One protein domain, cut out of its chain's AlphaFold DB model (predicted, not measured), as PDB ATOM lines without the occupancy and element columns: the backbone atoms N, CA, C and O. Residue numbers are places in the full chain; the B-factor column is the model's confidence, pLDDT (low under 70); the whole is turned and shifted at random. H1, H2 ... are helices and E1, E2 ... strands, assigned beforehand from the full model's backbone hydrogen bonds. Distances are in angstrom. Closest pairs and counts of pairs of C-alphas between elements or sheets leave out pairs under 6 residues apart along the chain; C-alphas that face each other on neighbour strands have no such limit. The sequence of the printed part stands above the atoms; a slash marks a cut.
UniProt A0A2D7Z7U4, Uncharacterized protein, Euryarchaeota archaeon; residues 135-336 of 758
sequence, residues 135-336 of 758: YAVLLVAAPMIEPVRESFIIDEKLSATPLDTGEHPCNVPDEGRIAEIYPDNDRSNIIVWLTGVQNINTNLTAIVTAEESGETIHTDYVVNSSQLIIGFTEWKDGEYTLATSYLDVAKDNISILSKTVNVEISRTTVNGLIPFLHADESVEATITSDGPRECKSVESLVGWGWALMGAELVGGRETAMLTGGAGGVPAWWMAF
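What this domain is: This is residues 135 to 336 of the 758 residues of an uncharacterized protein of Euryarchaeota archaeon (UniProt A0A2D7Z7U4). What would one see first? Two sheets face to face make a sandwich, a large, twisted one of E4 E3 E6 E7 E8 and a small one of E1 E2 E5, and on one side of it the six helices form a cluster in which H4 touches H1, H2, H5 and H6 and is near H3, and where the end of H5 grazes the small sheet. What is it made of? Printed are 202 residues with H1 to H3, then E1 to E8, then H4 to H6 along the chain, mixed in class, and both sheets are antiparallel in the orders just named. How large is it? It is compact, with a radius of gyration of the C-alphas of 18.1 A and spans of 55 by 42 by 30 A.

How they stand to each other: How do the helices stand? H1, residues 135 to 144, touches the hub H4, residues 298 to 314, opposite ways at a tilt of 38 degrees, only just steep, the closest C-alphas being those of Pro 143 and Glu 299, 5.4 A apart. H4 only just touches H2, residues 146 to 149, with 3 pairs of C-alphas within 8 A, the closest those of Arg 149 and Glu 299, 4.9 A; H3, residues 153 to 159, is close to H4 but not clearly touching, C-alphas 154 and 298 being 7.5 A apart. H4 also touches H5, residues 317 to 326, its partner in a helical hairpin, at C-alphas 311 and 320, 4.8 A, and H6, residues 331 to 336, at C-alphas 308 and 334, 7.4 A. How are the sheets joined? E2, residues 189 to 195, has as neighbours E1, residues 178 to 184, with N 180 and O 193 at 2.8 A, and E5, residues 227 to 231, with N 190 and O 230 at 2.8 A. E3, residues 202 to 210, pairs with E4, residues 216 to 223, at N 206 and O 220, 2.9 A, and with E6, residues 238 to 248, at N 205 and O 245, 2.9 A. E6, E7, residues 256 to 269, and E8, residues 281 to 288, form a meander, each strand the antiparallel neighbour of the one before, with N 242 and O 261 at 2.9 A and N 264 and O 286 at 2.9 A. Are the helix backbones complete? Every O i to N i+4 pair is within hydrogen-bond range in H3, H4, H5 and H6, against 4 of 6 in H1, and H2 is too short for such a pair.

Where its parts are: Where do the first and last elements lie? H1 begins at C-alpha 135 (57.583, 122.590, 145.487), and H6 ends at C-alpha 336 (60.996, 115.216, 152.054). Which elements are long? E7 measures 40.1 A, E6 32.9 A and H4 24.3 A.

The domain as a whole: How far does it reach? The two C-alphas farthest apart, those of Asp 252 and Pro 275, are 62.2 A apart, and the printed part has no cut. Which links are long? H3 to E1, with 18 residues, and E7 to E8, with 11. Where is confidence low? The mean pLDDT of the printed part is 74.7, and 52 residues are under 70, among them 268 to 282.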
ATOM      1  N   TYR A 135      56.541 123.612 145.610       92.31
ATOM      2  CA  TYR A 135      57.583 122.590 145.487       92.31
ATOM      3  C   TYR A 135      58.428 122.765 144.212       92.31
ATOM      4  O   TYR A 135      59.654 122.696 144.266       92.31
ATOM      5  N   ALA A 136      57.798 123.076 143.074       90.75
ATOM      6  CA  ALA A 136      58.510 123.391 141.836       90.75
ATOM      7  C   ALA A 136      59.344 124.679 141.962       90.75
ATOM      8  O   ALA A 136      60.484 124.717 141.505       90.75
ATOM      9  N   VAL A 137      58.824 125.718 142.630       90.00
ATOM     10  CA  VAL A 137      59.590 126.936 142.940       90.00
ATOM     11  C   VAL A 137      60.782 126.616 143.843       90.00
ATOM     12  O   VAL A 137      61.868 127.122 143.581       90.00
ATOM     13  N   LEU A 138      60.637 125.739 144.842       87.62
ATOM     14  CA  LEU A 138      61.760 125.306 145.679       87.62
ATOM     15  C   LEU A 138      62.864 124.623 144.848       87.62
ATOM     16  O   LEU A 138      64.020 125.025 144.942       87.62
ATOM     17  N   LEU A 139      62.519 123.646 144.001       88.75
ATOM     18  CA  LEU A 139      63.500 122.897 143.198       88.75
ATOM     19  C   LEU A 139      64.093 123.670 142.005       88.75
ATOM     20  O   LEU A 139      65.116 123.246 141.472       88.75
ATOM     21  N   VAL A 140      63.473 124.768 141.558       88.88
ATOM     22  CA  VAL A 140      63.944 125.549 140.393       88.88
ATOM     23  C   VAL A 140      64.561 126.893 140.794       88.88
ATOM     24  O   VAL A 140      65.568 127.291 140.214       88.88
ATOM     25  N   ALA A 141      64.005 127.597 141.784       85.06
ATOM     26  CA  ALA A 141      64.482 128.930 142.166       85.06
ATOM     27  C   ALA A 141      65.603 128.907 143.218       85.06
ATOM     28  O   ALA A 141      66.458 129.789 143.192       85.06
ATOM     29  N   ALA A 142      65.654 127.910 144.111       80.81
ATOM     30  CA  ALA A 142      66.722 127.810 145.113       80.81
ATOM     31  C   ALA A 142      68.151 127.746 144.518       80.81
ATOM     32  O   ALA A 142      68.993 128.512 144.988       80.81
ATOM     33  N   PRO A 143      68.454 126.938 143.474       77.62
ATOM     34  CA  PRO A 143      69.790 126.930 142.865       77.62
ATOM     35  C   PRO A 143      70.082 128.177 142.010       77.62
ATOM     36  O   PRO A 143      71.236 128.440 141.689       77.62
ATOM     37  N   MET A 144      69.065 128.970 141.648       81.31
ATOM     38  CA  MET A 144      69.237 130.197 140.855       81.31
ATOM     39  C   MET A 144      69.743 131.386 141.697       81.31
ATOM     40  O   MET A 144      70.178 132.397 141.147       81.31
ATOM     41  N   ILE A 145      69.682 131.294 143.029       80.88
ATOM     42  CA  ILE A 145      70.062 132.372 143.946       80.88
ATOM     43  C   ILE A 145      71.473 132.101 144.483       80.88
ATOM     44  O   ILE A 145      71.650 131.269 145.368       80.88
ATOM     45  N   GLU A 146      72.464 132.842 143.976       73.38
ATOM     46  CA  GLU A 146      73.903 132.696 144.273       73.38
ATOM     47  C   GLU A 146      74.237 132.386 145.759       73.38
ATOM     48  O   GLU A 146      74.795 131.320 146.019       73.38
ATOM     49  N   PRO A 147      73.847 133.209 146.763       77.62
ATOM     50  CA  PRO A 147      74.176 132.949 148.173       77.62
ATOM     51  C   PRO A 147      73.380 131.802 148.819       77.62
ATOM     52  O   PRO A 147      73.652 131.448 149.963       77.62
ATOM     53  N   VAL A 148      72.367 131.258 148.137       79.12
ATOM     54  CA  VAL A 148      71.581 130.104 148.603       79.12
ATOM     55  C   VAL A 148      72.147 128.816 148.013       79.12
ATOM     56  O   VAL A 148      72.343 127.864 148.767       79.12
ATOM     57  N   ARG A 149      72.467 128.806 146.709       77.44
ATOM     58  CA  ARG A 149      73.011 127.660 145.955       77.44
ATOM     59  C   ARG A 149      74.177 126.979 146.680       77.44
ATOM     60  O   ARG A 149      74.135 125.776 146.930       77.44
ATOM     61  N   GLU A 150      75.173 127.769 147.071       75.88
ATOM     62  CA  GLU A 150      76.412 127.303 147.710       75.88
ATOM     63  C   GLU A 150      76.297 127.163 149.242       75.88
ATOM     64  O   GLU A 150      77.274 126.850 149.916       75.88
ATOM     65  N   SER A 151      75.116 127.394 149.829       79.75
ATOM     66  CA  SER A 151      74.962 127.353 151.286       79.75
ATOM     67  C   SER A 151      74.842 125.921 151.826       79.75
ATOM     68  O   SER A 151      74.041 125.119 151.351       79.75
ATOM     69  N   PHE A 152      75.608 125.626 152.881       79.50
ATOM     70  CA  PHE A 152      75.531 124.377 153.659       79.50
ATOM     71  C   PHE A 152      74.587 124.490 154.868       79.50
ATOM     72  O   PHE A 152      74.215 123.490 155.472       79.50
ATOM     73  N   ILE A 153      74.159 125.716 155.195       79.81
ATOM     74  CA  ILE A 153      73.464 126.111 156.436       79.81
ATOM     75  C   ILE A 153      72.185 125.297 156.703       79.81
ATOM     76  O   ILE A 153      71.803 125.115 157.860       79.81
ATOM     77  N   ILE A 154      71.493 124.845 155.652       82.75
ATOM     78  CA  ILE A 154      70.275 124.035 155.789       82.75
ATOM     79  C   ILE A 154      70.628 122.637 156.305       82.75
ATOM     80  O   ILE A 154      70.051 122.193 157.296       82.75
ATOM     81  N   ASP A 155      71.595 121.970 155.676       82.94
ATOM     82  CA  ASP A 155      71.992 120.613 156.046       82.94
ATOM     83  C   ASP A 155      72.822 120.587 157.336       82.94
ATOM     84  O   ASP A 155      72.552 119.773 158.210       82.94
ATOM     85  N   GLU A 156      73.727 121.553 157.531       83.38
ATOM     86  CA  GLU A 156      74.449 121.787 158.792       83.38
ATOM     87  C   GLU A 156      73.476 121.822 159.982       83.38
ATOM     88  O   GLU A 156      73.599 121.042 160.929       83.38
ATOM     89  N   LYS A 157      72.448 122.680 159.917       83.94
ATOM     90  CA  LYS A 157      71.490 122.853 161.018       83.94
ATOM     91  C   LYS A 157      70.549 121.673 161.199       83.94
ATOM     92  O   LYS A 157      70.143 121.427 162.330       83.94
ATOM     93  N   LEU A 158      70.190 120.961 160.131       84.00
ATOM     94  CA  LEU A 158      69.334 119.776 160.229       84.00
ATOM     95  C   LEU A 158      70.122 118.539 160.691       84.00
ATOM     96  O   LEU A 158      69.577 117.757 161.467       84.00
ATOM     97  N   SER A 159      71.414 118.433 160.362       81.44
ATOM     98  CA  SER A 159      72.331 117.416 160.906       81.44
ATOM     99  C   SER A 159      72.555 117.537 162.414       81.44
ATOM    100  O   SER A 159      72.942 116.570 163.057       81.44
ATOM    101  N   ALA A 160      72.281 118.707 163.003       78.31
ATOM    102  CA  ALA A 160      72.285 118.929 164.448       78.31
ATOM    103  C   ALA A 160      70.943 118.560 165.125       78.31
ATOM    104  O   ALA A 160      70.723 118.887 166.294       78.31
ATOM    105  N   THR A 161      70.025 117.908 164.402       81.56
ATOM    106  CA  THR A 161      68.706 117.478 164.894       81.56
ATOM    107  C   THR A 161      68.492 115.980 164.647       81.56
ATOM    108  O   THR A 161      69.065 115.436 163.705       81.56
ATOM    109  N   PRO A 162      67.604 115.301 165.402       74.81
ATOM    110  CA  PRO A 162      67.283 113.881 165.192       74.81
ATOM    111  C   PRO A 162      66.468 113.593 163.909       74.81
ATOM    112  O   PRO A 162      65.807 112.561 163.815       74.81
ATOM    113  N   LEU A 163      66.466 114.516 162.939       75.75
ATOM    114  CA  LEU A 163      66.031 114.277 161.559       75.75
ATOM    115  C   LEU A 163      67.194 113.744 160.692       75.75
ATOM    116  O   LEU A 163      66.992 113.371 159.540       75.75
ATOM    117  N   ASP A 164      68.409 113.697 161.231       76.44
ATOM    118  CA  ASP A 164      69.545 113.004 160.633       76.44
ATOM    119  C   ASP A 164      69.930 111.786 161.484       76.44
ATOM    120  O   ASP A 164      69.720 111.773 162.700       76.44
ATOM    121  N   THR A 165      70.468 110.755 160.837       66.31
ATOM    122  CA  THR A 165      70.905 109.491 161.455       66.31
ATOM    123  C   THR A 165      72.422 109.316 161.454       66.31
ATOM    124  O   THR A 165      72.912 108.380 162.083       66.31
ATOM    125  N   GLY A 166      73.167 110.196 160.774       64.00
ATOM    126  CA  GLY A 166      74.628 110.249 160.869       64.00
ATOM    127  C   GLY A 166      75.122 110.760 162.228       64.00
ATOM    128  O   GLY A 166      74.361 111.318 163.020       64.00
ATOM    129  N   GLU A 167      76.421 110.600 162.501       64.00
ATOM    130  CA  GLU A 167      77.043 111.201 163.686       64.00
ATOM    131  C   GLU A 167      76.925 112.737 163.642       64.00
ATOM    132  O   GLU A 167      77.263 113.373 162.645       64.00
ATOM    133  N   HIS A 168      76.403 113.333 164.720       63.91
ATOM    134  CA  HIS A 168      76.084 114.762 164.777       63.91
ATOM    135  C   HIS A 168      77.294 115.628 165.197       63.91
ATOM    136  O   HIS A 168      77.930 115.305 166.207       63.91
ATOM    137  N   PRO A 169      77.521 116.809 164.582       70.75
ATOM    138  CA  PRO A 169      76.936 117.318 163.334       70.75
ATOM    139  C   PRO A 169      77.690 116.805 162.092       70.75
ATOM    140  O   PRO A 169      78.791 116.270 162.213       70.75
ATOM    141  N   CYS A 170      77.145 117.040 160.892       76.06
ATOM    142  CA  CYS A 170      77.890 116.797 159.652       76.06
ATOM    143  C   CYS A 170      79.148 117.681 159.565       76.06
ATOM    144  O   CYS A 170      79.188 118.806 160.073       76.06
ATOM    145  N   ASN A 171      80.183 117.175 158.893       74.50
ATOM    146  CA  ASN A 171      81.416 117.914 158.651       74.50
ATOM    147  C   ASN A 171      81.176 119.023 157.613       74.50
ATOM    148  O   ASN A 171      80.911 118.749 156.439       74.50
ATOM    149  N   VAL A 172      81.300 120.281 158.042       69.38
ATOM    150  CA  VAL A 172      81.360 121.441 157.141       69.38
ATOM    151  C   VAL A 172      82.785 121.535 156.568       69.38
ATOM    152  O   VAL A 172      83.731 121.534 157.356       69.38
ATOM    153  N   PRO A 173      82.985 121.630 155.239       65.88
ATOM    154  CA  PRO A 173      84.325 121.697 154.653       65.88
ATOM    155  C   PRO A 173      85.004 123.049 154.916       65.88
ATOM    156  O   PRO A 173      84.393 124.092 154.683       65.88
ATOM    157  N   ASP A 174      86.292 123.038 155.281       56.44
ATOM    158  CA  ASP A 174      87.072 124.234 155.671       56.44
ATOM    159  C   ASP A 174      87.144 125.358 154.610       56.44
ATOM    160  O   ASP A 174      87.420 126.509 154.948       56.44
ATOM    161  N   GLU A 175      86.874 125.061 153.331       57.88
ATOM    162  CA  GLU A 175      86.783 126.062 152.250       57.88
ATOM    163  C   GLU A 175      85.416 126.090 151.529       57.88
ATOM    164  O   GLU A 175      85.283 126.754 150.501       57.88
ATOM    165  N   GLY A 176      84.402 125.355 152.005       55.56
ATOM    166  CA  GLY A 176      83.112 125.206 151.302       55.56
ATOM    167  C   GLY A 176      83.196 124.458 149.959       55.56
ATOM    168  O   GLY A 176      82.279 124.527 149.145       55.56
ATOM    169  N   ARG A 177      84.307 123.754 149.721       62.28
ATOM    170  CA  ARG A 177      84.606 122.955 148.524       62.28
ATOM    171  C   ARG A 177      84.473 121.475 148.873       62.28
ATOM    172  O   ARG A 177      85.022 121.054 149.889       62.28
ATOM    173  N   ILE A 178      83.765 120.696 148.055       63.62
ATOM    174  CA  ILE A 178      83.456 119.283 148.343       63.62
ATOM    175  C   ILE A 178      83.857 118.391 147.176       63.62
ATOM    176  O   ILE A 178      83.519 118.694 146.037       63.62
ATOM    177  N   ALA A 179      84.510 117.267 147.477       65.81
ATOM    178  CA  ALA A 179      84.635 116.128 146.573       65.81
ATOM    179  C   ALA A 179      83.555 115.090 146.924       65.81
ATOM    180  O   ALA A 179      83.734 114.257 147.817       65.81
ATOM    181  N   GLU A 180      82.408 115.166 146.252       69.50
ATOM    182  CA  GLU A 180      81.363 114.149 146.347       69.50
ATOM    183  C   GLU A 180      81.827 112.911 145.573       69.50
ATOM    184  O   GLU A 180      82.274 113.025 144.434       69.50
ATOM    185  N   ILE A 181      81.752 111.732 146.190       75.38
ATOM    186  CA  ILE A 181      82.137 110.461 145.570       75.38
ATOM    187  C   ILE A 181      80.965 109.504 145.746       75.38
ATOM    188  O   ILE A 181      80.526 109.295 146.875       75.38
ATOM    189  N   TYR A 182      80.448 108.958 144.648       74.88
ATOM    190  CA  TYR A 182      79.315 108.030 144.667       74.88
ATOM    191  C   TYR A 182      79.396 107.017 143.508       74.88
ATOM    192  O   TYR A 182      79.954 107.338 142.453       74.88
ATOM    193  N   PRO A 183      78.859 105.796 143.675       77.12
ATOM    194  CA  PRO A 183      78.850 104.786 142.625       77.12
ATOM    195  C   PRO A 183      77.626 104.926 141.698       77.12
ATOM    196  O   PRO A 183      76.488 105.058 142.144       77.12
ATOM    197  N   ASP A 184      77.868 104.852 140.393       76.94
ATOM    198  CA  ASP A 184      76.892 104.628 139.321       76.94
ATOM    199  C   ASP A 184      76.967 103.141 138.927       76.94
ATOM    200  O   ASP A 184      77.660 102.755 137.980       76.94
ATOM    201  N   ASN A 185      76.306 102.289 139.723       71.31
ATOM    202  CA  ASN A 185      76.340 100.830 139.558       71.31
ATOM    203  C   ASN A 185      75.676 100.371 138.246       71.31
ATOM    204  O   ASN A 185      76.180  99.438 137.624       71.31
ATOM    205  N   ASP A 186      74.650 101.081 137.755       67.56
ATOM    206  CA  ASP A 186      74.000 100.833 136.451       67.56
ATOM    207  C   ASP A 186      74.983 100.921 135.267       67.56
ATOM    208  O   ASP A 186      74.728 100.372 134.191       67.56
ATOM    209  N   ARG A 187      76.103 101.636 135.442       70.56
ATOM    210  CA  ARG A 187      77.168 101.784 134.438       70.56
ATOM    211  C   ARG A 187      78.527 101.258 134.903       70.56
ATOM    212  O   ARG A 187      79.504 101.422 134.173       70.56
ATOM    213  N   SER A 188      78.596 100.676 136.100       78.06
ATOM    214  CA  SER A 188      79.821 100.249 136.789       78.06
ATOM    215  C   SER A 188      80.937 101.313 136.807       78.06
ATOM    216  O   SER A 188      82.102 101.018 136.515       78.06
ATOM    217  N   ASN A 189      80.581 102.563 137.138       83.94
ATOM    218  CA  ASN A 189      81.533 103.669 137.316       83.94
ATOM    219  C   ASN A 189      81.432 104.289 138.714       83.94
ATOM    220  O   ASN A 189      80.341 104.445 139.245       83.94
ATOM    221  N   ILE A 190      82.547 104.737 139.281       82.62
ATOM    222  CA  ILE A 190      82.569 105.651 140.429       82.62
ATOM    223  C   ILE A 190      82.684 107.074 139.888       82.62
ATOM    224  O   ILE A 190      83.575 107.369 139.088       82.62
ATOM    225  N   ILE A 191      81.786 107.960 140.311       81.44
ATOM    226  CA  ILE A 191      81.799 109.370 139.925       81.44
ATOM    227  C   ILE A 191      82.386 110.186 141.074       81.44
ATOM    228  O   ILE A 191      81.908 110.114 142.205       81.44
ATOM    229  N   VAL A 192      83.407 110.985 140.761       81.00
ATOM    230  CA  VAL A 192      83.959 112.013 141.649       81.00
ATOM    231  C   VAL A 192      83.529 113.372 141.107       81.00
ATOM    232  O   VAL A 192      83.826 113.705 139.958       81.00
ATOM    233  N   TRP A 193      82.824 114.154 141.919       76.94
ATOM    234  CA  TRP A 193      82.241 115.440 141.550       76.94
ATOM    235  C   TRP A 193      82.675 116.546 142.522       76.94
ATOM    236  O   TRP A 193      82.463 116.447 143.730       76.94
ATOM    237  N   LEU A 194      83.275 117.612 141.991       72.31
ATOM    238  CA  LEU A 194      83.711 118.784 142.749       72.31
ATOM    239  C   LEU A 194      82.622 119.863 142.786       72.31
ATOM    240  O   LEU A 194      82.387 120.559 141.796       72.31
ATOM    241  N   THR A 195      82.016 120.054 143.955       64.94
ATOM    242  CA  THR A 195      81.054 121.133 144.228       64.94
ATOM    243  C   THR A 195      81.789 122.353 144.809       64.94
ATOM    244  O   THR A 195      82.666 122.207 145.664       64.94
ATOM    245  N   GLY A 196      81.445 123.567 144.355       62.22
ATOM    246  CA  GLY A 196      82.057 124.824 144.829       62.22
ATOM    247  C   GLY A 196      83.368 125.232 144.131       62.22
ATOM    248  O   GLY A 196      84.141 126.029 144.672       62.22
ATOM    249  N   VAL A 197      83.656 124.697 142.938       64.62
ATOM    250  CA  VAL A 197      84.865 125.027 142.161       64.62
ATOM    251  C   VAL A 197      84.507 125.331 140.702       64.62
ATOM    252  O   VAL A 197      83.639 124.691 140.120       64.62
ATOM    253  N   GLN A 198      85.168 126.322 140.102       63.78
ATOM    254  CA  GLN A 198      85.005 126.664 138.684       63.78
ATOM    255  C   GLN A 198      85.764 125.663 137.803       63.78
ATOM    256  O   GLN A 198      86.925 125.385 138.076       63.78
ATOM    257  N   ASN A 199      85.172 125.212 136.692       64.81
ATOM    258  CA  ASN A 199      85.779 124.237 135.763       64.81
ATOM    259  C   ASN A 199      87.056 124.733 135.047       64.81
ATOM    260  O   ASN A 199      87.619 124.021 134.222       64.81
ATOM    261  N   ILE A 200      87.486 125.973 135.284       60.97
ATOM    262  CA  ILE A 200      88.649 126.590 134.646       60.97
ATOM    263  C   ILE A 200      89.799 126.565 135.651       60.97
ATOM    264  O   ILE A 200      89.672 127.116 136.742       60.97
ATOM    265  N   ASN A 201      90.934 125.986 135.249       66.94
ATOM    266  CA  ASN A 201      92.152 125.809 136.045       66.94
ATOM    267  C   ASN A 201      92.042 124.787 137.199       66.94
ATOM    268  O   ASN A 201      92.846 124.836 138.129       66.94
ATOM    269  N   THR A 202      91.094 123.845 137.134       70.38
ATOM    270  CA  THR A 202      91.041 122.679 138.031       70.38
ATOM    271  C   THR A 202      91.778 121.481 137.449       70.38
ATOM    272  O   THR A 202      91.506 121.066 136.323       70.38
ATOM    273  N   ASN A 203      92.647 120.861 138.246       78.81
ATOM    274  CA  ASN A 203      93.090 119.489 138.005       78.81
ATOM    275  C   ASN A 203      92.511 118.600 139.109       78.81
ATOM    276  O   ASN A 203      92.730 118.882 140.285       78.81
ATOM    277  N   LEU A 204      91.801 117.538 138.741       77.50
ATOM    278  CA  LEU A 204      91.301 116.515 139.663       77.50
ATOM    279  C   LEU A 204      92.032 115.202 139.370       77.50
ATOM    280  O   LEU A 204      92.172 114.812 138.213       77.50
ATOM    281  N   THR A 205      92.514 114.545 140.419       80.88
ATOM    282  CA  THR A 205      93.259 113.282 140.364       80.88
ATOM    283  C   THR A 205      92.611 112.258 141.287       80.88
ATOM    284  O   THR A 205      92.130 112.613 142.367       80.88
ATOM    285  N   ALA A 206      92.631 110.992 140.883       82.25
ATOM    286  CA  ALA A 206      92.219 109.862 141.703       82.25
ATOM    287  C   ALA A 206      93.263 108.745 141.628       82.25
ATOM    288  O   ALA A 206      93.774 108.438 140.552       82.25
ATOM    289  N   ILE A 207      93.561 108.142 142.776       82.81
ATOM    290  CA  ILE A 207      94.460 106.999 142.935       82.81
ATOM    291  C   ILE A 207      93.684 105.917 143.690       82.81
ATOM    292  O   ILE A 207      93.111 106.186 144.745       82.81
ATOM    293  N   VAL A 208      93.675 104.703 143.148       82.62
ATOM    294  CA  VAL A 208      93.003 103.527 143.710       82.62
ATOM    295  C   VAL A 208      94.054 102.506 144.126       82.62
ATOM    296  O   VAL A 208      94.818 102.018 143.286       82.62
ATOM    297  N   THR A 209      94.069 102.152 145.405       84.50
ATOM    298  CA  THR A 209      94.948 101.131 145.992       84.50
ATOM    299  C   THR A 209      94.141  99.949 146.521       84.50
ATOM    300  O   THR A 209      93.181 100.151 147.255       84.50
ATOM    301  N   ALA A 210      94.513  98.711 146.188       82.31
ATOM    302  CA  ALA A 210      93.919  97.537 146.845       82.31
ATOM    303  C   ALA A 210      94.452  97.393 148.273       82.31
ATOM    304  O   ALA A 210      95.666  97.463 148.484       82.31
ATOM    305  N   GLU A 211      93.571  97.139 149.239       78.00
ATOM    306  CA  GLU A 211      93.975  97.037 150.645       78.00
ATOM    307  C   GLU A 211      94.695  95.708 150.949       78.00
ATOM    308  O   GLU A 211      95.691  95.699 151.672       78.00
ATOM    309  N   GLU A 212      94.309  94.602 150.294       73.31
ATOM    310  CA  GLU A 212      94.999  93.304 150.432       73.31
ATOM    311  C   GLU A 212      96.454  93.301 149.920       73.31
ATOM    312  O   GLU A 212      97.287  92.549 150.435       73.31
ATOM    313  N   SER A 213      96.771  94.086 148.880       71.06
ATOM    314  CA  SER A 213      98.081  94.045 148.203       71.06
ATOM    315  C   SER A 213      98.935  95.301 148.382       71.06
ATOM    316  O   SER A 213     100.150  95.238 148.180       71.06
ATOM    317  N   GLY A 214      98.329  96.440 148.731       73.94
ATOM    318  CA  GLY A 214      98.982  97.753 148.729       73.94
ATOM    319  C   GLY A 214      99.360  98.267 147.332       73.94
ATOM    320  O   GLY A 214     100.143  99.210 147.222       73.94
ATOM    321  N   GLU A 215      98.857  97.646 146.261       81.12
ATOM    322  CA  GLU A 215      99.193  97.992 144.876       81.12
ATOM    323  C   GLU A 215      98.250  99.069 144.318       81.12
ATOM    324  O   GLU A 215      97.030  98.979 144.464       81.12
ATOM    325  N   THR A 216      98.816 100.083 143.649       79.12
ATOM    326  CA  THR A 216      98.054 101.087 142.890       79.12
ATOM    327  C   THR A 216      97.496 100.451 141.614       79.12
ATOM    328  O   THR A 216      98.245 100.224 140.663       79.12
ATOM    329  N   ILE A 217      96.196 100.167 141.584       77.38
ATOM    330  CA  ILE A 217      95.532  99.468 140.470       77.38
ATOM    331  C   ILE A 217      95.061 100.440 139.390       77.38
ATOM    332  O   ILE A 217      95.117 100.120 138.203       77.38
ATOM    333  N   HIS A 218      94.621 101.633 139.787       80.38
ATOM    334  CA  HIS A 218      94.134 102.643 138.859       80.38
ATOM    335  C   HIS A 218      94.568 104.040 139.300       80.38
ATOM    336  O   HIS A 218      94.503 104.369 140.483       80.38
ATOM    337  N   THR A 219      94.987 104.861 138.342       80.56
ATOM    338  CA  THR A 219      95.297 106.278 138.549       80.56
ATOM    339  C   THR A 219      94.768 107.042 137.349       80.56
ATOM    340  O   THR A 219      95.233 106.803 136.235       80.56
ATOM    341  N   ASP A 220      93.834 107.961 137.579       82.38
ATOM    342  CA  ASP A 220      93.236 108.788 136.529       82.38
ATOM    343  C   ASP A 220      93.277 110.273 136.909       82.38
ATOM    344  O   ASP A 220      93.358 110.638 138.089       82.38
ATOM    345  N   TYR A 221      93.271 111.146 135.904       81.06
ATOM    346  CA  TYR A 221      93.294 112.588 136.097       81.06
ATOM    347  C   TYR A 221      92.574 113.342 134.979       81.06
ATOM    348  O   TYR A 221      92.706 113.045 133.793       81.06
ATOM    349  N   VAL A 222      91.878 114.409 135.365       80.31
ATOM    350  CA  VAL A 222      91.177 115.305 134.445       80.31
ATOM    351  C   VAL A 222      91.599 116.754 134.680       80.31
ATOM    352  O   VAL A 222      91.856 117.181 135.806       80.31
ATOM    353  N   VAL A 223      91.697 117.509 133.586       76.75
ATOM    354  CA  VAL A 223      92.156 118.905 133.537       76.75
ATOM    355  C   VAL A 223      91.024 119.773 132.993       76.75
ATOM    356  O   VAL A 223      90.443 119.443 131.961       76.75
ATOM    357  N   ASN A 224      90.739 120.891 133.660       76.94
ATOM    358  CA  ASN A 224      89.605 121.785 133.399       76.94
ATOM    359  C   ASN A 224      88.233 121.080 133.458       76.94
ATOM    360  O   ASN A 224      87.379 121.256 132.587       76.94
ATOM    361  N   SER A 225      88.028 120.267 134.498       75.38
ATOM    362  CA  SER A 225      86.745 119.629 134.818       75.38
ATOM    363  C   SER A 225      86.477 119.689 136.322       75.38
ATOM    364  O   SER A 225      87.413 119.731 137.125       75.38
ATOM    365  N   SER A 226      85.199 119.680 136.701       72.88
ATOM    366  CA  SER A 226      84.733 119.388 138.060       72.88
ATOM    367  C   SER A 226      84.438 117.896 138.273       72.88
ATOM    368  O   SER A 226      84.343 117.457 139.414       72.88
ATOM    369  N   GLN A 227      84.302 117.110 137.200       80.50
ATOM    370  CA  GLN A 227      83.890 115.706 137.236       80.50
ATOM    371  C   GLN A 227      84.976 114.773 136.687       80.50
ATOM    372  O   GLN A 227      85.535 115.032 135.616       80.50
ATOM    373  N   LEU A 228      85.201 113.663 137.392       82.75
ATOM    374  CA  LEU A 228      86.002 112.504 136.987       82.75
ATOM    375  C   LEU A 228      85.128 111.238 137.094       82.75
ATOM    376  O   LEU A 228      84.265 111.155 137.970       82.75
ATOM    377  N   ILE A 229      85.312 110.273 136.189       83.69
ATOM    378  CA  ILE A 229      84.487 109.057 136.090       83.69
ATOM    379  C   ILE A 229      85.422 107.854 135.951       83.69
ATOM    380  O   ILE A 229      86.156 107.765 134.972       83.69
ATOM    381  N   ILE A 230      85.388 106.945 136.924       84.00
ATOM    382  CA  ILE A 230      86.340 105.840 137.075       84.00
ATOM    383  C   ILE A 230      85.600 104.513 136.870       84.00
ATOM    384  O   ILE A 230      84.770 104.138 137.695       84.00
ATOM    385  N   GLY A 231      85.895 103.789 135.789       82.12
ATOM    386  CA  GLY A 231      85.278 102.485 135.513       82.12
ATOM    387  C   GLY A 231      85.869 101.358 136.369       82.12
ATOM    388  O   GLY A 231      87.090 101.210 136.431       82.12
ATOM    389  N   PHE A 232      85.010 100.537 136.985       82.88
ATOM    390  CA  PHE A 232      85.421  99.426 137.862       82.88
ATOM    391  C   PHE A 232      85.028  98.022 137.357       82.88
ATOM    392  O   PHE A 232      85.215  97.030 138.057       82.88
ATOM    393  N   THR A 233      84.545  97.907 136.116       78.19
ATOM    394  CA  THR A 233      84.120  96.641 135.471       78.19
ATOM    395  C   THR A 233      85.167  95.519 135.483       78.19
ATOM    396  O   THR A 233      84.808  94.341 135.554       78.19
ATOM    397  N   GLU A 234      86.454  95.870 135.396       78.44
ATOM    398  CA  GLU A 234      87.587  94.929 135.380       78.44
ATOM    399  C   GLU A 234      88.176  94.647 136.776       78.44
ATOM    400  O   GLU A 234      89.104  93.843 136.904       78.44
ATOM    401  N   TRP A 235      87.675  95.306 137.825       82.00
ATOM    402  CA  TRP A 235      88.172  95.120 139.188       82.00
ATOM    403  C   TRP A 235      87.615  93.805 139.768       82.00
ATOM    404  O   TRP A 235      86.718  93.167 139.205       82.00
ATOM    405  N   LYS A 236      88.206  93.340 140.871       79.62
ATOM    406  CA  LYS A 236      87.830  92.081 141.530       79.62
ATOM    407  C   LYS A 236      86.962  92.369 142.749       79.62
ATOM    408  O   LYS A 236      86.907  93.502 143.212       79.62
ATOM    409  N   ASP A 237      86.330  91.329 143.278       79.38
ATOM    410  CA  ASP A 237      85.694  91.412 144.590       79.38
ATOM    411  C   ASP A 237      86.770  91.687 145.656       79.38
ATOM    412  O   ASP A 237      87.810  91.015 145.661       79.38
ATOM    413  N   GLY A 238      86.550  92.677 146.526       81.56
ATOM    414  CA  GLY A 238      87.519  93.087 147.550       81.56
ATOM    415  C   GLY A 238      87.439  94.561 147.961       81.56
ATOM    416  O   GLY A 238      86.639  95.332 147.430       81.56
ATOM    417  N   GLU A 239      88.289  94.935 148.920       82.94
ATOM    418  CA  GLU A 239      88.375  96.282 149.497       82.94
ATOM    419  C   GLU A 239      89.464  97.129 148.809       82.94
ATOM    420  O   GLU A 239      90.632  96.733 148.680       82.94
ATOM    421  N   TYR A 240      89.069  98.327 148.379       83.81
ATOM    422  CA  TYR A 240      89.910  99.315 147.710       83.81
ATOM    423  C   TYR A 240      89.875 100.651 148.456       83.81
ATOM    424  O   TYR A 240      88.832 101.100 148.917       83.81
ATOM    425  N   THR A 241      91.006 101.345 148.511       83.25
ATOM    426  CA  THR A 241      91.123 102.707 149.038       83.25
ATOM    427  C   THR A 241      91.241 103.692 147.878       83.25
ATOM    428  O   THR A 241      92.181 103.635 147.084       83.25
ATOM    429  N   LEU A 242      90.266 104.595 147.760       82.88
ATOM    430  CA  LEU A 242      90.197 105.636 146.737       82.88
ATOM    431  C   LEU A 242      90.643 106.970 147.342       82.88
ATOM    432  O   LEU A 242      89.893 107.622 148.067       82.88
ATOM    433  N   ALA A 243      91.867 107.384 147.023       81.75
ATOM    434  CA  ALA A 243      92.415 108.685 147.381       81.75
ATOM    435  C   ALA A 243      92.235 109.666 146.214       81.75
ATOM    436  O   ALA A 243      92.872 109.540 145.168       81.75
ATOM    437  N   THR A 244      91.377 110.668 146.395       79.06
ATOM    438  CA  THR A 244      91.209 111.776 145.445       79.06
ATOM    439  C   THR A 244      91.958 113.012 145.933       79.06
ATOM    440  O   THR A 244      92.027 113.281 147.134       79.06
ATOM    441  N   SER A 245      92.534 113.781 145.010       75.00
ATOM    442  CA  SER A 245      93.071 115.109 145.316       75.00
ATOM    443  C   SER A 245      92.832 116.075 144.164       75.00
ATOM    444  O   SER A 245      92.946 115.694 142.994       75.00
ATOM    445  N   TYR A 246      92.490 117.320 144.487       74.19
ATOM    446  CA  TYR A 246      92.314 118.376 143.491       74.19
ATOM    447  C   TYR A 246      93.331 119.510 143.690       74.19
ATOM    448  O   TYR A 246      93.899 119.679 144.771       74.19
ATOM    449  N   LEU A 247      93.561 120.273 142.622       72.50
ATOM    450  CA  LEU A 247      94.444 121.430 142.580       72.50
ATOM    451  C   LEU A 247      93.747 122.607 141.878       72.50
ATOM    452  O   LEU A 247      93.375 122.503 140.708       72.50
ATOM    453  N   ASP A 248      93.615 123.728 142.590       68.50
ATOM    454  CA  ASP A 248      93.268 125.047 142.040       68.50
ATOM    455  C   ASP A 248      94.541 125.710 141.485       68.50
ATOM    456  O   ASP A 248      95.459 126.018 142.246       68.50
ATOM    457  N   VAL A 249      94.615 125.920 140.167       66.38
ATOM    458  CA  VAL A 249      95.750 126.591 139.499       66.38
ATOM    459  C   VAL A 249      95.462 128.090 139.260       66.38
ATOM    460  O   VAL A 249      96.316 128.818 138.763       66.38
ATOM    461  N   ALA A 250      94.275 128.601 139.624       61.06
ATOM    462  CA  ALA A 250      93.912 130.014 139.446       61.06
ATOM    463  C   ALA A 250      94.414 130.939 140.574       61.06
ATOM    464  O   ALA A 250      94.385 132.163 140.424       61.06
ATOM    465  N   LYS A 251      94.866 130.374 141.700       56.19
ATOM    466  CA  LYS A 251      95.466 131.092 142.835       56.19
ATOM    467  C   LYS A 251      96.854 130.505 143.098       56.19
ATOM    468  O   LYS A 251      96.974 129.294 143.217       56.19
ATOM    469  N   ASP A 252      97.875 131.340 143.308       48.84
ATOM    470  CA  ASP A 252      99.252 130.890 143.629       48.84
ATOM    471  C   ASP A 252      99.378 130.106 144.964       48.84
ATOM    472  O   ASP A 252     100.452 129.612 145.309       48.84
ATOM    473  N   ASN A 253      98.282 129.958 145.715       52.94
ATOM    474  CA  ASN A 253      98.180 129.058 146.858       52.94
ATOM    475  C   ASN A 253      97.679 127.681 146.398       52.94
ATOM    476  O   ASN A 253      96.476 127.489 146.200       52.94
ATOM    477  N   ILE A 254      98.600 126.718 146.317       53.81
ATOM    478  CA  ILE A 254      98.322 125.293 146.087       53.81
ATOM    479  C   ILE A 254      97.406 124.764 147.209       53.81
ATOM    480  O   ILE A 254      97.864 124.392 148.288       53.81
ATOM    481  N   SER A 255      96.096 124.769 146.952       56.56
ATOM    482  CA  SER A 255      95.056 124.245 147.846       56.56
ATOM    483  C   SER A 255      94.814 122.780 147.493       56.56
ATOM    484  O   SER A 255      94.085 122.476 146.553       56.56
ATOM    485  N   ILE A 256      95.484 121.877 148.219       58.28
ATOM    486  CA  ILE A 256      95.301 120.425 148.087       58.28
ATOM    487  C   ILE A 256      94.291 119.982 149.141       58.28
ATOM    488  O   ILE A 256      94.658 119.753 150.293       58.28
ATOM    489  N   LEU A 257      93.030 119.830 148.741       64.31
ATOM    490  CA  LEU A 257      92.100 118.992 149.493       64.31
ATOM    491  C   LEU A 257      92.297 117.550 149.010       64.31
ATOM    492  O   LEU A 257      92.073 117.253 147.834       64.31
ATOM    493  N   SER A 258      92.745 116.677 149.910       67.75
ATOM    494  CA  SER A 258      92.882 115.238 149.675       67.75
ATOM    495  C   SER A 258      91.833 114.477 150.482       67.75
ATOM    496  O   SER A 258      91.809 114.606 151.706       67.75
ATOM    497  N   LYS A 259      91.006 113.672 149.814       73.00
ATOM    498  CA  LYS A 259      89.944 112.874 150.434       73.00
ATOM    499  C   LYS A 259      90.147 111.400 150.103       73.00
ATOM    500  O   LYS A 259      90.175 111.038 148.928       73.00
ATOM    501  N   THR A 260      90.260 110.573 151.137       76.12
ATOM    502  CA  THR A 260      90.377 109.115 151.019       76.12
ATOM    503  C   THR A 260      89.088 108.470 151.502       76.12
ATOM    504  O   THR A 260      88.583 108.853 152.555       76.12
ATOM    505  N   VAL A 261      88.562 107.516 150.737       77.50
ATOM    506  CA  VAL A 261      87.339 106.770 151.064       77.50
ATOM    507  C   VAL A 261      87.537 105.300 150.700       77.50
ATOM    508  O   VAL A 261      88.257 105.001 149.742       77.50
ATOM    509  N   ASN A 262      86.908 104.390 151.440       80.50
ATOM    510  CA  ASN A 262      86.994 102.960 151.179       80.50
ATOM    511  C   ASN A 262      85.869 102.546 150.217       80.50
ATOM    512  O   ASN A 262      84.773 103.111 150.219       80.50
ATOM    513  N   VAL A 263      86.163 101.584 149.350       81.00
ATOM    514  CA  VAL A 263      85.287 101.101 148.284       81.00
ATOM    515  C   VAL A 263      85.349  99.577 148.282       81.00
ATOM    516  O   VAL A 263      86.347  98.989 147.873       81.00
ATOM    517  N   GLU A 264      84.282  98.941 148.746       80.88
ATOM    518  CA  GLU A 264      84.080  97.496 148.647       80.88
ATOM    519  C   GLU A 264      83.392  97.199 147.308       80.88
ATOM    520  O   GLU A 264      82.379  97.823 146.976       80.88
ATOM    521  N   ILE A 265      83.942  96.267 146.526       80.50
ATOM    522  CA  ILE A 265      83.330  95.787 145.279       80.50
ATOM    523  C   ILE A 265      82.829  94.361 145.466       80.50
ATOM    524  O   ILE A 265      83.540  93.504 145.995       80.50
ATOM    525  N   SER A 266      81.614  94.111 144.978       75.94
ATOM    526  CA  SER A 266      80.965  92.804 145.012       75.94
ATOM    527  C   SER A 266      80.273  92.479 143.682       75.94
ATOM    528  O   SER A 266      79.539  93.293 143.118       75.94
ATOM    529  N   ARG A 267      80.516  91.277 143.153       73.06
ATOM    530  CA  ARG A 267      79.850  90.745 141.958       73.06
ATOM    531  C   ARG A 267      78.643  89.883 142.328       73.06
ATOM    532  O   ARG A 267      78.783  88.732 142.754       73.06
ATOM    533  N   THR A 268      77.446  90.404 142.092       62.31
ATOM    534  CA  THR A 268      76.188  89.697 142.351       62.31
ATOM    535  C   THR A 268      75.772  88.883 141.123       62.31
ATOM    536  O   THR A 268      75.517  89.407 140.041       62.31
ATOM    537  N   THR A 269      75.663  87.561 141.284       54.22
ATOM    538  CA  THR A 269      75.204  86.648 140.220       54.22
ATOM    539  C   THR A 269      73.752  86.230 140.453       54.22
ATOM    540  O   THR A 269      73.453  85.231 141.116       54.22
ATOM    541  N   VAL A 270      72.814  87.005 139.897       51.75
ATOM    542  CA  VAL A 270      71.374  86.745 140.040       51.75
ATOM    543  C   VAL A 270      70.967  85.519 139.212       51.75
ATOM    544  O   VAL A 270      70.605  85.610 138.040       51.75
ATOM    545  N   ASN A 271      70.995  84.342 139.842       43.25
ATOM    546  CA  ASN A 271      70.496  83.087 139.270       43.25
ATOM    547  C   ASN A 271      68.967  83.141 139.078       43.25
ATOM    548  O   ASN A 271      68.188  82.696 139.924       43.25
ATOM    549  N   GLY A 272      68.536  83.710 137.951       45.06
ATOM    550  CA  GLY A 272      67.135  83.966 137.636       45.06
ATOM    551  C   GLY A 272      66.260  82.707 137.625       45.06
ATOM    552  O   GLY A 272      66.484  81.769 136.865       45.06
ATOM    553  N   LEU A 273      65.174  82.730 138.406       40.94
ATOM    554  CA  LEU A 273      64.163  81.660 138.472       40.94
ATOM    555  C   LEU A 273      63.334  81.514 137.168       40.94
ATOM    556  O   LEU A 273      62.496  80.621 137.049       40.94
ATOM    557  N   ILE A 274      63.528  82.415 136.199       45.81
ATOM    558  CA  ILE A 274      62.738  82.555 134.971       45.81
ATOM    559  C   ILE A 274      63.655  82.271 133.764       45.81
ATOM    560  O   ILE A 274      64.499  83.114 133.471       45.81
ATOM    561  N   PRO A 275      63.478  81.160 133.012       41.12
ATOM    562  CA  PRO A 275      64.387  80.743 131.925       41.12
ATOM    563  C   PRO A 275      64.442  81.636 130.664       41.12
ATOM    564  O   PRO A 275      64.806  81.150 129.593       41.12
ATOM    565  N   PHE A 276      64.006  82.895 130.749       42.59
ATOM    566  CA  PHE A 276      63.881  83.825 129.616       42.59
ATOM    567  C   PHE A 276      64.284  85.275 129.938       42.59
ATOM    568  O   PHE A 276      64.259  86.104 129.030       42.59
ATOM    569  N   LEU A 277      64.657  85.596 131.184       41.44
ATOM    570  CA  LEU A 277      65.519  86.754 131.441       41.44
ATOM    571  C   LEU A 277      66.968  86.266 131.366       41.44
ATOM    572  O   LEU A 277      67.259  85.138 131.767       41.44
ATOM    573  N   HIS A 278      67.864  87.096 130.838       35.31
ATOM    574  CA  HIS A 278      69.292  86.814 130.909       35.31
ATOM    575  C   HIS A 278      69.781  86.997 132.350       35.31
ATOM    576  O   HIS A 278      69.265  87.831 133.091       35.31
ATOM    577  N   ALA A 279      70.732  86.156 132.757       43.97
ATOM    578  CA  ALA A 279      71.448  86.323 134.011       43.97
ATOM    579  C   ALA A 279      72.650  87.227 133.723       43.97
ATOM    580  O   ALA A 279      73.726  86.738 133.383       43.97
ATOM    581  N   ASP A 280      72.418  88.534 133.774       52.47
ATOM    582  CA  ASP A 280      73.483  89.525 133.682       52.47
ATOM    583  C   ASP A 280      74.237  89.557 135.026       52.47
ATOM    584  O   ASP A 280      73.623  89.496 136.094       52.47
ATOM    585  N   GLU A 281      75.571  89.602 134.990       59.03
ATOM    586  CA  GLU A 281      76.389  89.769 136.198       59.03
ATOM    587  C   GLU A 281      76.406  91.256 136.577       59.03
ATOM    588  O   GLU A 281      77.008  92.054 135.854       59.03
ATOM    589  N   SER A 282      75.781  91.645 137.694       62.91
ATOM    590  CA  SER A 282      75.978  92.994 138.234       62.91
ATOM    591  C   SER A 282      77.283  93.041 139.027       62.91
ATOM    592  O   SER A 282      77.576  92.168 139.847       62.91
ATOM    593  N   VAL A 283      78.095  94.063 138.760       70.44
ATOM    594  CA  VAL A 283      79.238  94.427 139.602       70.44
ATOM    595  C   VAL A 283      78.842  95.710 140.309       70.44
ATOM    596  O   VAL A 283      78.597  96.728 139.660       70.44
ATOM    597  N   GLU A 284      78.744  95.641 141.628       73.56
ATOM    598  CA  GLU A 284      78.244  96.714 142.477       73.56
ATOM    599  C   GLU A 284      79.376  97.203 143.379       73.56
ATOM    600  O   GLU A 284      80.011  96.420 144.091       73.56
ATOM    601  N   ALA A 285      79.633  98.510 143.335       71.69
ATOM    602  CA  ALA A 285      80.519  99.182 144.270       71.69
ATOM    603  C   ALA A 285      79.694  99.782 145.413       71.69
ATOM    604  O   ALA A 285      78.660 100.424 145.201       71.69
ATOM    605  N   THR A 286      80.191  99.600 146.629       71.38
ATOM    606  CA  THR A 286      79.688 100.202 147.863       71.38
ATOM    607  C   THR A 286      80.796 101.040 148.484       71.38
ATOM    608  O   THR A 286      81.957 100.637 148.480       71.38
ATOM    609  N   ILE A 287      80.460 102.234 148.973       73.00
ATOM    610  CA  ILE A 287      81.442 103.209 149.458       73.00
ATOM    611  C   ILE A 287      81.255 103.395 150.962       73.00
ATOM    612  O   ILE A 287      80.177 103.781 151.411       73.00
ATOM    613  N   THR A 288      82.309 103.132 151.731       66.31
ATOM    614  CA  THR A 288      82.336 103.230 153.193       66.31
ATOM    615  C   THR A 288      83.339 104.296 153.635       66.31
ATOM    616  O   THR A 288      84.443 104.420 153.105       66.31
ATOM    617  N   SER A 289      82.939 105.121 154.603       59.84
ATOM    618  CA  SER A 289      83.733 106.250 155.092       59.84
ATOM    619  C   SER A 289      83.731 106.251 156.615       59.84
ATOM    620  O   SER A 289      82.685 106.466 157.223       59.84
ATOM    621  N   ASP A 290      84.899 106.056 157.228       54.78
ATOM    622  CA  ASP A 290      85.070 106.099 158.685       54.78
ATOM    623  C   ASP A 290      85.010 107.547 159.211       54.78
ATOM    624  O   ASP A 290      86.029 108.189 159.474       54.78
ATOM    625  N   GLY A 291      83.795 108.084 159.364       62.50
ATOM    626  CA  GLY A 291      83.552 109.350 160.058       62.50
ATOM    627  C   GLY A 291      82.187 109.994 159.772       62.50
ATOM    628  O   GLY A 291      81.447 109.530 158.901       62.50
ATOM    629  N   PRO A 292      81.847 111.094 160.477       65.94
ATOM    630  CA  PRO A 292      80.637 111.866 160.212       65.94
ATOM    631  C   PRO A 292      80.604 112.380 158.770       65.94
ATOM    632  O   PRO A 292      81.582 112.941 158.262       65.94
ATOM    633  N   ARG A 293      79.446 112.206 158.120       75.06
ATOM    634  CA  ARG A 293      79.209 112.609 156.727       75.06
ATOM    635  C   ARG A 293      79.501 114.096 156.504       75.06
ATOM    636  O   ARG A 293      79.310 114.919 157.397       75.06
ATOM    637  N   GLU A 294      79.884 114.454 155.288       77.44
ATOM    638  CA  GLU A 294      79.996 115.856 154.874       77.44
ATOM    639  C   GLU A 294      78.605 116.494 154.694       77.44
ATOM    640  O   GLU A 294      77.633 115.825 154.321       77.44
ATOM    641  N   CYS A 295      78.501 117.796 154.969       80.81
ATOM    642  CA  CYS A 295      77.273 118.563 154.753       80.81
ATOM    643  C   CYS A 295      77.063 118.868 153.260       80.81
ATOM    644  O   CYS A 295      77.968 119.367 152.594       80.81
ATOM    645  N   LYS A 296      75.860 118.639 152.726       80.56
ATOM    646  CA  LYS A 296      75.521 118.897 151.313       80.56
ATOM    647  C   LYS A 296      75.127 120.367 151.092       80.56
ATOM    648  O   LYS A 296      74.458 120.971 151.932       80.56
ATOM    649  N   SER A 297      75.505 120.944 149.948       82.19
ATOM    650  CA  SER A 297      75.033 122.277 149.530       82.19
ATOM    651  C   SER A 297      73.580 122.226 149.043       82.19
ATOM    652  O   SER A 297      73.091 121.166 148.645       82.19
ATOM    653  N   VAL A 298      72.887 123.371 148.999       84.62
ATOM    654  CA  VAL A 298      71.536 123.446 148.402       84.62
ATOM    655  C   VAL A 298      71.539 123.020 146.930       84.62
ATOM    656  O   VAL A 298      70.601 122.357 146.500       84.62
ATOM    657  N   GLU A 299      72.588 123.338 146.168       83.31
ATOM    658  CA  GLU A 299      72.752 122.864 144.786       83.31
ATOM    659  C   GLU A 299      72.775 121.336 144.693       83.31
ATOM    660  O   GLU A 299      72.002 120.752 143.933       83.31
ATOM    661  N   SER A 300      73.609 120.695 145.518       82.75
ATOM    662  CA  SER A 300      73.732 119.238 145.573       82.75
ATOM    663  C   SER A 300      72.416 118.595 146.018       82.75
ATOM    664  O   SER A 300      71.900 117.712 145.335       82.75
ATOM    665  N   LEU A 301      71.792 119.102 147.090       87.19
ATOM    666  CA  LEU A 301      70.478 118.641 147.547       87.19
ATOM    667  C   LEU A 301      69.420 118.749 146.439       87.19
ATOM    668  O   LEU A 301      68.702 117.784 146.189       87.19
ATOM    669  N   VAL A 302      69.332 119.875 145.728       89.25
ATOM    670  CA  VAL A 302      68.372 120.043 144.626       89.25
ATOM    671  C   VAL A 302      68.671 119.087 143.467       89.25
ATOM    672  O   VAL A 302      67.739 118.455 142.971       89.25
ATOM    673  N   GLY A 303      69.938 118.908 143.080       86.44
ATOM    674  CA  GLY A 303      70.350 117.936 142.057       86.44
ATOM    675  C   GLY A 303      69.954 116.501 142.417       86.44
ATOM    676  O   GLY A 303      69.257 115.831 141.648       86.44
ATOM    677  N   TRP A 304      70.286 116.064 143.635       87.31
ATOM    678  CA  TRP A 304      69.837 114.785 144.186       87.31
ATOM    679  C   TRP A 304      68.305 114.709 144.297       87.31
ATOM    680  O   TRP A 304      67.735 113.652 144.059       87.31
ATOM    681  N   GLY A 305      67.607 115.816 144.559       90.81
ATOM    682  CA  GLY A 305      66.142 115.883 144.575       90.81
ATOM    683  C   GLY A 305      65.496 115.550 143.223       90.81
ATOM    684  O   GLY A 305      64.496 114.832 143.182       90.81
ATOM    685  N   TRP A 306      66.095 115.995 142.112       89.75
ATOM    686  CA  TRP A 306      65.670 115.598 140.764       89.75
ATOM    687  C   TRP A 306      65.971 114.119 140.472       89.75
ATOM    688  O   TRP A 306      65.111 113.428 139.922       89.75
ATOM    689  N   ALA A 307      67.139 113.614 140.882       86.50
ATOM    690  CA  ALA A 307      67.508 112.204 140.716       86.50
ATOM    691  C   ALA A 307      66.576 111.261 141.505       86.50
ATOM    692  O   ALA A 307      66.011 110.326 140.937       86.50
ATOM    693  N   LEU A 308      66.335 111.563 142.784       89.88
ATOM    694  CA  LEU A 308      65.409 110.847 143.671       89.88
ATOM    695  C   LEU A 308      63.975 110.844 143.133       89.88
ATOM    696  O   LEU A 308      63.295 109.820 143.186       89.88
ATOM    697  N   MET A 309      63.518 111.971 142.577       90.31
ATOM    698  CA  MET A 309      62.208 112.054 141.935       90.31
ATOM    699  C   MET A 309      62.118 111.169 140.686       90.31
ATOM    700  O   MET A 309      61.100 110.509 140.486       90.31
ATOM    701  N   GLY A 310      63.174 111.115 139.868       87.50
ATOM    702  CA  GLY A 310      63.262 110.176 138.748       87.50
ATOM    703  C   GLY A 310      63.200 108.718 139.213       87.50
ATOM    704  O   GLY A 310      62.400 107.940 138.692       87.50
ATOM    705  N   ALA A 311      63.975 108.371 140.244       85.75
ATOM    706  CA  ALA A 311      64.010 107.030 140.819       85.75
ATOM    707  C   ALA A 311      62.645 106.592 141.390       85.75
ATOM    708  O   ALA A 311      62.169 105.511 141.041       85.75
ATOM    709  N   GLU A 312      61.953 107.430 142.179       86.81
ATOM    710  CA  GLU A 312      60.638 107.061 142.743       86.81
ATOM    711  C   GLU A 312      59.532 106.962 141.673       86.81
ATOM    712  O   GLU A 312      58.571 106.211 141.849       86.81
ATOM    713  N   LEU A 313      59.672 107.659 140.541       84.12
ATOM    714  CA  LEU A 313      58.740 107.557 139.411       84.12
ATOM    715  C   LEU A 313      58.970 106.322 138.522       84.12
ATOM    716  O   LEU A 313      58.022 105.893 137.862       84.12
ATOM    717  N   VAL A 314      60.188 105.764 138.486       77.31
ATOM    718  CA  VAL A 314      60.561 104.646 137.593       77.31
ATOM    719  C   VAL A 314      60.673 103.308 138.330       77.31
ATOM    720  O   VAL A 314      60.099 102.323 137.869       77.31
ATOM    721  N   GLY A 315      61.395 103.264 139.454       74.56
ATOM    722  CA  GLY A 315      61.599 102.059 140.272       74.56
ATOM    723  C   GLY A 315      60.781 102.034 141.568       74.56
ATOM    724  O   GLY A 315      60.694 101.006 142.235       74.56
ATOM    725  N   GLY A 316      60.143 103.149 141.928       82.44
ATOM    726  CA  GLY A 316      59.428 103.285 143.193       82.44
ATOM    727  C   GLY A 316      60.341 103.679 144.358       82.44
ATOM    728  O   GLY A 316      61.516 104.014 144.201       82.44
ATOM    729  N   ARG A 317      59.763 103.689 145.561       82.38
ATOM    730  CA  ARG A 317      60.397 104.278 146.753       82.38
ATOM    731  C   ARG A 317      61.695 103.592 147.160       82.38
ATOM    732  O   ARG A 317      62.612 104.264 147.610       82.38
ATOM    733  N   GLU A 318      61.755 102.276 147.013       79.69
ATOM    734  CA  GLU A 318      62.914 101.460 147.374       79.69
ATOM    735  C   GLU A 318      64.157 101.878 146.576       79.69
ATOM    736  O   GLU A 318      65.171 102.233 147.173       79.69
ATOM    737  N   THR A 319      64.030 101.981 145.248       81.56
ATOM    738  CA  THR A 319      65.087 102.489 144.362       81.56
ATOM    739  C   THR A 319      65.518 103.902 144.744       81.56
ATOM    740  O   THR A 319      66.710 104.162 144.846       81.56
ATOM    741  N   ALA A 320      64.576 104.811 145.027       84.50
ATOM    742  CA  ALA A 320      64.923 106.174 145.430       84.50
ATOM    743  C   ALA A 320      65.725 106.221 146.742       84.50
ATOM    744  O   ALA A 320      66.748 106.899 146.802       84.50
ATOM    745  N   MET A 321      65.312 105.482 147.776       85.44
ATOM    746  CA  MET A 321      66.040 105.458 149.054       85.44
ATOM    747  C   MET A 321      67.422 104.801 148.917       85.44
ATOM    748  O   MET A 321      68.373 105.268 149.537       85.44
ATOM    749  N   LEU A 322      67.559 103.780 148.064       77.69
ATOM    750  CA  LEU A 322      68.849 103.163 147.734       77.69
ATOM    751  C   LEU A 322      69.789 104.131 147.001       77.69
ATOM    752  O   LEU A 322      70.914 104.348 147.450       77.69
ATOM    753  N   THR A 323      69.326 104.761 145.917       80.69
ATOM    754  CA  THR A 323      70.109 105.745 145.152       80.69
ATOM    755  C   THR A 323      70.504 106.950 146.014       80.69
ATOM    756  O   THR A 323      71.614 107.461 145.882       80.69
ATOM    757  N   GLY A 324      69.630 107.395 146.921       81.12
ATOM    758  CA  GLY A 324      69.939 108.468 147.866       81.12
ATOM    759  C   GLY A 324      70.962 108.070 148.931       81.12
ATOM    760  O   GLY A 324      71.902 108.826 149.169       81.12
ATOM    761  N   GLY A 325      70.831 106.876 149.519       77.94
ATOM    762  CA  GLY A 325      71.802 106.342 150.478       77.94
ATOM    763  C   GLY A 325      73.200 106.209 149.866       77.94
ATOM    764  O   GLY A 325      74.156 106.773 150.391       77.94
ATOM    765  N   ALA A 326      73.305 105.579 148.691       71.88
ATOM    766  CA  ALA A 326      74.563 105.454 147.946       71.88
ATOM    767  C   ALA A 326      75.158 106.812 147.512       71.88
ATOM    768  O   ALA A 326      76.373 106.943 147.370       71.88
ATOM    769  N   GLY A 327      74.317 107.837 147.332       72.62
ATOM    770  CA  GLY A 327      74.731 109.220 147.082       72.62
ATOM    771  C   GLY A 327      75.135 110.017 148.330       72.62
ATOM    772  O   GLY A 327      75.471 111.199 148.208       72.62
ATOM    773  N   GLY A 328      75.062 109.434 149.534       75.88
ATOM    774  CA  GLY A 328      75.296 110.135 150.802       75.88
ATOM    775  C   GLY A 328      74.273 111.247 151.076       75.88
ATOM    776  O   GLY A 328      74.625 112.300 151.612       75.88
ATOM    777  N   VAL A 329      73.027 111.074 150.629       83.81
ATOM    778  CA  VAL A 329      71.954 112.069 150.764       83.81
ATOM    779  C   VAL A 329      71.310 111.977 152.159       83.81
ATOM    780  O   VAL A 329      71.019 110.872 152.614       83.81
ATOM    781  N   PRO A 330      71.019 113.101 152.845       85.00
ATOM    782  CA  PRO A 330      70.431 113.063 154.184       85.00
ATOM    783  C   PRO A 330      69.042 112.408 154.224       85.00
ATOM    784  O   PRO A 330      68.182 112.706 153.386       85.00
ATOM    785  N   ALA A 331      68.773 111.608 155.263       85.81
ATOM    786  CA  ALA A 331      67.484 110.938 155.473       85.81
ATOM    787  C   ALA A 331      66.291 111.918 155.481       85.81
ATOM    788  O   ALA A 331      65.243 111.638 154.893       85.81
ATOM    789  N   TRP A 332      66.463 113.110 156.069       87.88
ATOM    790  CA  TRP A 332      65.448 114.170 156.061       87.88
ATOM    791  C   TRP A 332      65.080 114.648 154.649       87.88
ATOM    792  O   TRP A 332      63.903 114.897 154.379       87.88
ATOM    793  N   TRP A 333      66.052 114.737 153.738       90.44
ATOM    794  CA  TRP A 333      65.828 115.188 152.364       90.44
ATOM    795  C   TRP A 333      65.204 114.086 151.506       90.44
ATOM    796  O   TRP A 333      64.229 114.340 150.798       90.44
ATOM    797  N   MET A 334      65.679 112.843 151.642       90.06
ATOM    798  CA  MET A 334      65.062 111.683 150.984       90.06
ATOM    799  C   MET A 334      63.584 111.528 151.381       90.06
ATOM    800  O   MET A 334      62.707 111.407 150.519       90.06
ATOM    801  N   ALA A 335      63.285 111.632 152.681       90.00
ATOM    802  CA  ALA A 335      61.917 111.634 153.190       90.00
ATOM    803  C   ALA A 335      61.094 112.808 152.633       90.00
ATOM    804  O   ALA A 335      59.945 112.606 152.238       90.00
ATOM    805  N   PHE A 336      61.667 114.017 152.567       91.56
ATOM    806  CA  PHE A 336      60.996 115.216 152.054       91.56
ATOM    807  C   PHE A 336      60.605 115.096 150.574       91.56
ATOM    808  O   PHE A 336      59.446 115.354 150.240       91.56
TER     809      PHE A 336